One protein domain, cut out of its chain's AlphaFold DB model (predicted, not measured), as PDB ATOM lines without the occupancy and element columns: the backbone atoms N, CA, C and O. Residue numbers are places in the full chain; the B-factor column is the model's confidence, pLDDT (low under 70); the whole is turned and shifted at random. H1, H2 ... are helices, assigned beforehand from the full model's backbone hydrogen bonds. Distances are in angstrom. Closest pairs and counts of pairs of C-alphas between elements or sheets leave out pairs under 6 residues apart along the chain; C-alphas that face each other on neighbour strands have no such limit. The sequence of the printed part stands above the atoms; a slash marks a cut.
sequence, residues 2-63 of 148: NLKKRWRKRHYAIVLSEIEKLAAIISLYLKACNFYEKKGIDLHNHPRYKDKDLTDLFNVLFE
ATOM      1  N   ASN A   2      -6.225  -5.644 -36.435       49.81
ATOM      2  CA  ASN A   2      -4.877  -5.068 -36.239       49.81
ATOM      3  C   ASN A   2      -3.800  -6.141 -35.944       49.81
ATOM      4  O   ASN A   2      -3.978  -6.958 -35.037       49.81
ATOM      5  N   LEU A   3      -2.673  -6.115 -36.667       37.22
ATOM      6  CA  LEU A   3      -1.547  -7.052 -36.530       37.22
ATOM      7  C   LEU A   3      -1.046  -7.162 -35.078       37.22
ATOM      8  O   LEU A   3      -0.875  -8.278 -34.591       37.22
ATOM      9  N   LYS A   4      -0.940  -6.051 -34.331       44.09
ATOM     10  CA  LYS A   4      -0.534  -6.054 -32.905       44.09
ATOM     11  C   LYS A   4      -1.465  -6.877 -32.001       44.09
ATOM     12  O   LYS A   4      -1.020  -7.445 -31.006       44.09
ATOM     13  N   LYS A   5      -2.764  -6.966 -32.326       44.84
ATOM     14  CA  LYS A   5      -3.722  -7.812 -31.586       44.84
ATOM     15  C   LYS A   5      -3.531  -9.299 -31.921       44.84
ATOM     16  O   LYS A   5      -3.656 -10.140 -31.037       44.84
ATOM     17  N   ARG A   6      -3.159  -9.625 -33.167       43.34
ATOM     18  CA  ARG A   6      -2.887 -11.002 -33.621       43.34
ATOM     19  C   ARG A   6      -1.589 -11.569 -33.033       43.34
ATOM     20  O   ARG A   6      -1.578 -12.725 -32.619       43.34
ATOM     21  N   TRP A   7      -0.533 -10.755 -32.954       44.50
ATOM     22  CA  TRP A   7       0.748 -11.132 -32.339       44.50
ATOM     23  C   TRP A   7       0.608 -11.413 -30.841       44.50
ATOM     24  O   TRP A   7       1.026 -12.474 -30.388       44.50
ATOM     25  N   ARG A   8      -0.080 -10.536 -30.093       59.66
ATOM     26  CA  ARG A   8      -0.353 -10.756 -28.661       59.66
ATOM     27  C   ARG A   8      -1.131 -12.044 -28.394       59.66
ATOM     28  O   ARG A   8      -0.782 -12.773 -27.478       59.66
ATOM     29  N   LYS A   9      -2.130 -12.366 -29.225       62.44
ATOM     30  CA  LYS A   9      -2.948 -13.578 -29.054       62.44
ATOM     31  C   LYS A   9      -2.160 -14.874 -29.294       62.44
ATOM     32  O   LYS A   9      -2.325 -15.826 -28.543       62.44
ATOM     33  N   ARG A  10      -1.292 -14.912 -30.315       67.31
ATOM     34  CA  ARG A  10      -0.435 -16.084 -30.591       67.31
ATOM     35  C   ARG A  10       0.664 -16.251 -29.544       67.31
ATOM     36  O   ARG A  10       0.877 -17.359 -29.074       67.31
ATOM     37  N   HIS A  11       1.316 -15.155 -29.162       73.31
ATOM     38  CA  HIS A  11       2.346 -15.167 -28.124       73.31
ATOM     39  C   HIS A  11       1.778 -15.638 -26.780       73.31
ATOM     40  O   HIS A  11       2.382 -16.467 -26.112       73.31
ATOM     41  N   TYR A  12       0.581 -15.170 -26.420       78.75
ATOM     42  CA  TYR A  12      -0.110 -15.604 -25.210       78.75
ATOM     43  C   TYR A  12      -0.402 -17.110 -25.204       78.75
ATOM     44  O   TYR A  12      -0.148 -17.760 -24.200       78.75
ATOM     45  N   ALA A  13      -0.867 -17.680 -26.320       84.19
ATOM     46  CA  ALA A  13      -1.148 -19.115 -26.404       84.19
ATOM     47  C   ALA A  13       0.109 -19.984 -26.214       84.19
ATOM     48  O   ALA A  13       0.043 -21.015 -25.552       84.19
ATOM     49  N   ILE A  14       1.254 -19.555 -26.758       88.00
ATOM     50  CA  ILE A  14       2.537 -20.251 -26.569       88.00
ATOM     51  C   ILE A  14       2.956 -20.180 -25.100       88.00
ATOM     52  O   ILE A  14       3.244 -21.205 -24.495       88.00
ATOM     53  N   VAL A  15       2.936 -18.981 -24.512       85.50
ATOM     54  CA  VAL A  15       3.307 -18.785 -23.103       85.50
ATOM     55  C   VAL A  15       2.396 -19.589 -22.175       85.50
ATOM     56  O   VAL A  15       2.893 -20.249 -21.272       85.50
ATOM     57  N   LEU A  16       1.084 -19.589 -22.423       85.75
ATOM     58  CA  LEU A  16       0.121 -20.384 -21.663       85.75
ATOM     59  C   LEU A  16       0.448 -21.879 -21.739       85.75
ATOM     60  O   LEU A  16       0.541 -22.518 -20.696       85.75
ATOM     61  N   SER A  17       0.706 -22.411 -22.939       89.62
ATOM     62  CA  SER A  17       1.062 -23.825 -23.101       89.62
ATOM     63  C   SER A  17       2.336 -24.202 -22.341       89.62
ATOM     64  O   SER A  17       2.418 -25.303 -21.801       89.62
ATOM     65  N   GLU A  18       3.333 -23.316 -22.284       92.31
ATOM     66  CA  GLU A  18       4.555 -23.576 -21.516       92.31
ATOM     67  C   GLU A  18       4.308 -23.489 -20.002       92.31
ATOM     68  O   GLU A  18       4.821 -24.315 -19.247       92.31
ATOM     69  N   ILE A  19       3.473 -22.551 -19.545       89.06
ATOM     70  CA  ILE A  19       3.090 -22.444 -18.128       89.06
ATOM     71  C   ILE A  19       2.319 -23.689 -17.671       89.06
ATOM     72  O   ILE A  19       2.581 -24.198 -16.585       89.06
ATOM     73  N   GLU A  20       1.414 -24.218 -18.494       88.62
ATOM     74  CA  GLU A  20       0.679 -25.453 -18.193       88.62
ATOM     75  C   GLU A  20       1.622 -26.658 -18.051       88.62
ATOM     76  O   GLU A  20       1.491 -27.442 -17.107       88.62
ATOM     77  N   LYS A  21       2.634 -26.776 -18.923       91.06
ATOM     78  CA  LYS A  21       3.675 -27.814 -18.799       91.06
ATOM     79  C   LYS A  21       4.473 -27.660 -17.507       91.06
ATOM     80  O   LYS A  21       4.735 -28.652 -16.831       91.06
ATOM     81  N   LEU A  22       4.848 -26.432 -17.142       91.19
ATOM     82  CA  LEU A  22       5.556 -26.167 -15.889       91.19
ATOM     83  C   LEU A  22       4.692 -26.514 -14.672       91.19
ATOM     84  O   LEU A  22       5.184 -27.167 -13.755       91.19
ATOM     85  N   ALA A  23       3.406 -26.153 -14.677       90.00
ATOM     86  CA  ALA A  23       2.471 -26.519 -13.615       90.00
ATOM     87  C   ALA A  23       2.387 -28.046 -13.442       90.00
ATOM     88  O   ALA A  23       2.399 -28.537 -12.310       90.00
ATOM     89  N   ALA A  24       2.391 -28.800 -14.546       89.31
ATOM     90  CA  ALA A  24       2.419 -30.261 -14.523       89.31
ATOM     91  C   ALA A  24       3.722 -30.817 -13.939       89.31
ATOM     92  O   ALA A  24       3.692 -31.628 -13.013       89.31
ATOM     93  N   ILE A  25       4.869 -30.350 -14.440       92.12
ATOM     94  CA  ILE A  25       6.188 -30.825 -14.005       92.12
ATOM     95  C   ILE A  25       6.409 -30.540 -12.519       92.12
ATOM     96  O   ILE A  25       6.870 -31.422 -11.800       92.12
ATOM     97  N   ILE A  26       6.057 -29.343 -12.040       91.38
ATOM     98  CA  ILE A  26       6.216 -28.978 -10.627       91.38
ATOM     99  C   ILE A  26       5.347 -29.887  -9.747       91.38
ATOM    100  O   ILE A  26       5.845 -30.419  -8.758       91.38
ATOM    101  N   SER A  27       4.084 -30.114 -10.120       89.19
ATOM    102  CA  SER A  27       3.172 -30.983  -9.355       89.19
ATOM    103  C   SER A  27       3.714 -32.415  -9.258       89.19
ATOM    104  O   SER A  27       3.831 -32.973  -8.165       89.19
ATOM    105  N   LEU A  28       4.150 -32.979 -10.391       90.94
ATOM    106  CA  LEU A  28       4.748 -34.314 -10.454       90.94
ATOM    107  C   LEU A  28       6.049 -34.409  -9.654       90.94
ATOM    108  O   LEU A  28       6.250 -35.388  -8.938       90.94
ATOM    109  N   TYR A  29       6.917 -33.401  -9.741       92.50
ATOM    110  CA  TYR A  29       8.184 -33.363  -9.016       92.50
ATOM    111  C   TYR A  29       7.973 -33.350  -7.497       92.50
ATOM    112  O   TYR A  29       8.592 -34.134  -6.777       92.50
ATOM    113  N   LEU A  30       7.055 -32.514  -7.000       90.38
ATOM    114  CA  LEU A  30       6.740 -32.442  -5.570       90.38
ATOM    115  C   LEU A  30       6.214 -33.780  -5.038       90.38
ATOM    116  O   LEU A  30       6.620 -34.210  -3.955       90.38
ATOM    117  N   LYS A  31       5.370 -34.466  -5.819       87.88
ATOM    118  CA  LYS A  31       4.897 -35.817  -5.501       87.88
ATOM    119  C   LYS A  31       6.040 -36.833  -5.518       87.88
ATOM    120  O   LYS A  31       6.233 -37.535  -4.535       87.88
ATOM    121  N   ALA A  32       6.825 -36.883  -6.596       92.38
ATOM    122  CA  ALA A  32       7.909 -37.853  -6.773       92.38
ATOM    123  C   ALA A  32       9.007 -37.736  -5.705       92.38
ATOM    124  O   ALA A  32       9.651 -38.721  -5.356       92.38
ATOM    125  N   CYS A  33       9.232 -36.535  -5.169       93.44
ATOM    126  CA  CYS A  33      10.188 -36.312  -4.088       93.44
ATOM    127  C   CYS A  33       9.606 -36.533  -2.683       93.44
ATOM    128  O   CYS A  33      10.334 -36.301  -1.707       93.44
ATOM    129  N   ASN A  34       8.345 -36.961  -2.561       90.81
ATOM    130  CA  ASN A  34       7.609 -37.078  -1.300       90.81
ATOM    131  C   ASN A  34       7.652 -35.765  -0.497       90.81
ATOM    132  O   ASN A  34       7.845 -35.759   0.721       90.81
ATOM    133  N   PHE A  35       7.571 -34.622  -1.190       91.00
ATOM    134  CA  PHE A  35       7.813 -33.310  -0.588       91.00
ATOM    135  C   PHE A  35       6.844 -33.026   0.563       91.00
ATOM    136  O   PHE A  35       7.274 -32.615   1.639       91.00
ATOM    137  N   TYR A  36       5.550 -33.265   0.348       87.19
ATOM    138  CA  TYR A  36       4.511 -32.949   1.325       87.19
ATOM    139  C   TYR A  36       4.644 -33.786   2.599       87.19
ATOM    140  O   TYR A  36       4.651 -33.228   3.692       87.19
ATOM    141  N   GLU A  37       4.885 -35.090   2.464       88.88
ATOM    142  CA  GLU A  37       5.141 -36.009   3.581       88.88
ATOM    143  C   GLU A  37       6.385 -35.587   4.372       88.88
ATOM    144  O   GLU A  37       6.332 -35.427   5.589       88.88
ATOM    145  N   LYS A  38       7.495 -35.304   3.674       92.75
ATOM    146  CA  LYS A  38       8.747 -34.839   4.296       92.75
ATOM    147  C   LYS A  38       8.599 -33.501   5.014       92.75
ATOM    148  O   LYS A  38       9.380 -33.204   5.915       92.75
ATOM    149  N   LYS A  39       7.647 -32.669   4.594       91.50
ATOM    150  CA  LYS A  39       7.331 -31.388   5.231       91.50
ATOM    151  C   LYS A  39       6.203 -31.482   6.257       91.50
ATOM    152  O   LYS A  39       5.909 -30.467   6.879       91.50
ATOM    153  N   GLY A  40       5.598 -32.656   6.453       89.38
ATOM    154  CA  GLY A  40       4.451 -32.835   7.344       89.38
ATOM    155  C   GLY A  40       3.211 -32.051   6.899       89.38
ATOM    156  O   GLY A  40       2.407 -31.652   7.735       89.38
ATOM    157  N   ILE A  41       3.079 -31.774   5.599       86.88
ATOM    158  CA  ILE A  41       1.933 -31.064   5.027       86.88
ATOM    159  C   ILE A  41       0.875 -32.096   4.647       86.88
ATOM    160  O   ILE A  41       1.034 -32.832   3.674       86.88
ATOM    161  N   ASP A  42      -0.223 -32.111   5.392       85.88
ATOM    162  CA  ASP A  42      -1.375 -32.962   5.111       85.88
ATOM    163  C   ASP A  42      -2.366 -32.244   4.181       85.88
ATOM    164  O   ASP A  42      -3.178 -31.422   4.614       85.88
ATOM    165  N   LEU A  43      -2.276 -32.524   2.877       82.25
ATOM    166  CA  LEU A  43      -3.195 -31.947   1.892       82.25
ATOM    167  C   LEU A  43      -4.620 -32.488   2.015       82.25
ATOM    168  O   LEU A  43      -5.559 -31.721   1.799       82.25
ATOM    169  N   HIS A  44      -4.791 -33.762   2.381       80.44
ATOM    170  CA  HIS A  44      -6.106 -34.403   2.453       80.44
ATOM    171  C   HIS A  44      -6.973 -33.804   3.560       80.44
ATOM    172  O   HIS A  44      -8.181 -33.668   3.390       80.44
ATOM    173  N   ASN A  45      -6.358 -33.373   4.662       84.94
ATOM    174  CA  ASN A  45      -7.070 -32.695   5.743       84.94
ATOM    175  C   ASN A  45      -7.098 -31.165   5.601       84.94
ATOM    176  O   ASN A  45      -7.751 -30.480   6.392       84.94
ATOM    177  N   HIS A  46      -6.440 -30.595   4.586       82.81
ATOM    178  CA  HIS A  46      -6.452 -29.153   4.384       82.81
ATOM    179  C   HIS A  46      -7.789 -28.696   3.762       82.81
ATOM    180  O   HIS A  46      -8.119 -29.116   2.650       82.81
ATOM    181  N   PRO A  47      -8.538 -27.750   4.368       84.75
ATOM    182  CA  PRO A  47      -9.878 -27.368   3.903       84.75
ATOM    183  C   PRO A  47      -9.957 -26.919   2.437       84.75
ATOM    184  O   PRO A  47     -10.991 -27.079   1.800       84.75
ATOM    185  N   ARG A  48      -8.867 -26.347   1.898       81.25
ATOM    186  CA  ARG A  48      -8.784 -25.907   0.489       81.25
ATOM    187  C   ARG A  48      -8.372 -26.995  -0.506       81.25
ATOM    188  O   ARG A  48      -8.500 -26.766  -1.704       81.25
ATOM    189  N   TYR A  49      -7.811 -28.108  -0.033       79.00
ATOM    190  CA  TYR A  49      -7.171 -29.115  -0.888       79.00
ATOM    191  C   TYR A  49      -7.671 -30.543  -0.648       79.00
ATOM    192  O   TYR A  49      -7.285 -31.428  -1.397       79.00
ATOM    193  N   LYS A  50      -8.564 -30.756   0.327       81.94
ATOM    194  CA  LYS A  50      -9.132 -32.067   0.675       81.94
ATOM    195  C   LYS A  50      -9.735 -32.841  -0.505       81.94
ATOM    196  O   LYS A  50      -9.681 -34.063  -0.519       81.94
ATOM    197  N   ASP A  51     -10.272 -32.122  -1.490       82.88
ATOM    198  CA  ASP A  51     -10.941 -32.691  -2.664       82.88
ATOM    199  C   ASP A  51     -10.030 -32.713  -3.910       82.88
ATOM    200  O   ASP A  51     -10.504 -33.013  -5.003       82.88
ATOM    201  N   LYS A  52      -8.745 -32.349  -3.775       78.75
ATOM    202  CA  LYS A  52      -7.782 -32.322  -4.884       78.75
ATOM    203  C   LYS A  52      -6.881 -33.550  -4.870       78.75
ATOM    204  O   LYS A  52      -6.363 -33.933  -3.821       78.75
ATOM    205  N   ASP A  53      -6.641 -34.122  -6.044       78.62
ATOM    206  CA  ASP A  53      -5.618 -35.148  -6.213       78.62
ATOM    207  C   ASP A  53      -4.218 -34.517  -6.157       78.62
ATOM    208  O   ASP A  53      -3.992 -33.390  -6.594       78.62
ATOM    209  N   LEU A  54      -3.234 -35.254  -5.638       71.31
ATOM    210  CA  LEU A  54      -1.839 -34.792  -5.564       71.31
ATOM    211  C   LEU A  54      -1.185 -34.596  -6.945       71.31
ATOM    212  O   LEU A  54      -0.102 -34.021  -7.032       71.31
ATOM    213  N   THR A  55      -1.799 -35.121  -8.007       70.94
ATOM    214  CA  THR A  55      -1.406 -34.923  -9.408       70.94
ATOM    215  C   THR A  55      -2.205 -33.834 -10.110       70.94
ATOM    216  O   THR A  55      -1.872 -33.505 -11.252       70.94
ATOM    217  N   ASP A  56      -3.202 -33.239  -9.445       82.19
ATOM    218  CA  ASP A  56      -3.921 -32.102 -10.001       82.19
ATOM    219  C   ASP A  56      -2.941 -30.963 -10.275       82.19
ATOM    220  O   ASP A  56      -2.118 -30.585  -9.436       82.19
ATOM    221  N   LEU A  57      -3.050 -30.399 -11.477       78.62
ATOM    222  CA  LEU A  57      -2.250 -29.255 -11.880       78.62
ATOM    223  C   LEU A  57      -2.499 -28.087 -10.922       78.62
ATOM    224  O   LEU A  57      -3.636 -27.798 -10.536       78.62
ATOM    225  N   PHE A  58      -1.435 -27.360 -10.585       82.81
ATOM    226  CA  PHE A  58      -1.593 -26.085  -9.900       82.81
ATOM    227  C   PHE A  58      -2.502 -25.150 -10.700       82.81
ATOM    228  O   PHE A  58      -2.360 -25.000 -11.915       82.81
ATOM    229  N   ASN A  59      -3.406 -24.473  -9.990       82.81
ATOM    230  CA  ASN A  59      -4.204 -23.407 -10.577       82.81
ATOM    231  C   ASN A  59      -3.260 -22.298 -11.061       82.81
ATOM    232  O   ASN A  59      -2.535 -21.704 -10.262       82.81
ATOM    233  N   VAL A  60      -3.299 -22.001 -12.358       81.69
ATOM    234  CA  VAL A  60      -2.537 -20.903 -12.954       81.69
ATOM    235  C   VAL A  60      -3.387 -19.637 -12.913       81.69
ATOM    236  O   VAL A  60      -4.494 -19.607 -13.450       81.69
ATOM    237  N   LEU A  61      -2.866 -18.587 -12.282       82.81
ATOM    238  CA  LEU A  61      -3.494 -17.269 -12.238       82.81
ATOM    239  C   LEU A  61      -2.699 -16.298 -13.112       82.81
ATOM    240  O   LEU A  61      -1.478 -16.201 -12.987       82.81
ATOM    241  N   PHE A  62      -3.399 -15.585 -13.993       78.88
ATOM    242  CA  PHE A  62      -2.816 -14.536 -14.822       78.88
ATOM    243  C   PHE A  62      -3.190 -13.176 -14.259       78.88
ATOM    244  O   PHE A  62      -4.344 -12.761 -14.352       78.88
ATOM    245  N   GLU A  63      -2.197 -12.471 -13.734       78.81
ATOM    246  CA  GLU A  63      -2.342 -11.059 -13.408       78.81
ATOM    247  C   GLU A  63      -2.096 -10.225 -14.665       78.81
ATOM    248  O   GLU A  63      -1.058 -10.336 -15.328       78.81
TER     249      GLU A  63
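AT A GLANCE: This is residues 2 to 63 of the 148 residues of the protein "ULP_PROTEASE domain-containing protein" of Capsicum baccatum (UniProt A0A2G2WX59). One long, straight helix, H1, makes the longest axis; after it the chain turns through the tiny helix H2, and the loop-like stretch of residues 39 to 63 folds back beside the later part of H1. Residues 2 to 15, of which 3 to 15 belong to H1, stick out free. The printed part has 62 residues, with two named helices in the order H1, H2, and no named strand: all helix. It is only just extended, close to loose, with a radius of gyration of the C-alphas of 16.2 A, a rod spanning 52 by 23 by 15 A.

HOW THE PARTS SIT: Start with H1, residues 3 to 32, where every O i to N i+4 pair is within hydrogen-bond range. A tight link of 2 residues leads to H2, residues 35 to 38, too short for such a pair. The two are close but not clearly touching; their closest C-alphas, those of Leu 30 and Tyr 36, are 7.3 A apart.

IN THESE COORDINATES: Find C-alpha 3 at (-1.547, -7.052, -36.530); from there H1 runs 43.9 A to C-alpha 32 at (7.909, -37.853, -6.773). H2 ends at C-alpha 38, (8.747, -34.839, 4.296).

THE WHOLE: The C-alphas farthest apart, Asn 2 and Gly 40, are 52.5 A apart. The printed part has no cut. Look at residues 2 to 10 for pLDDT under 70.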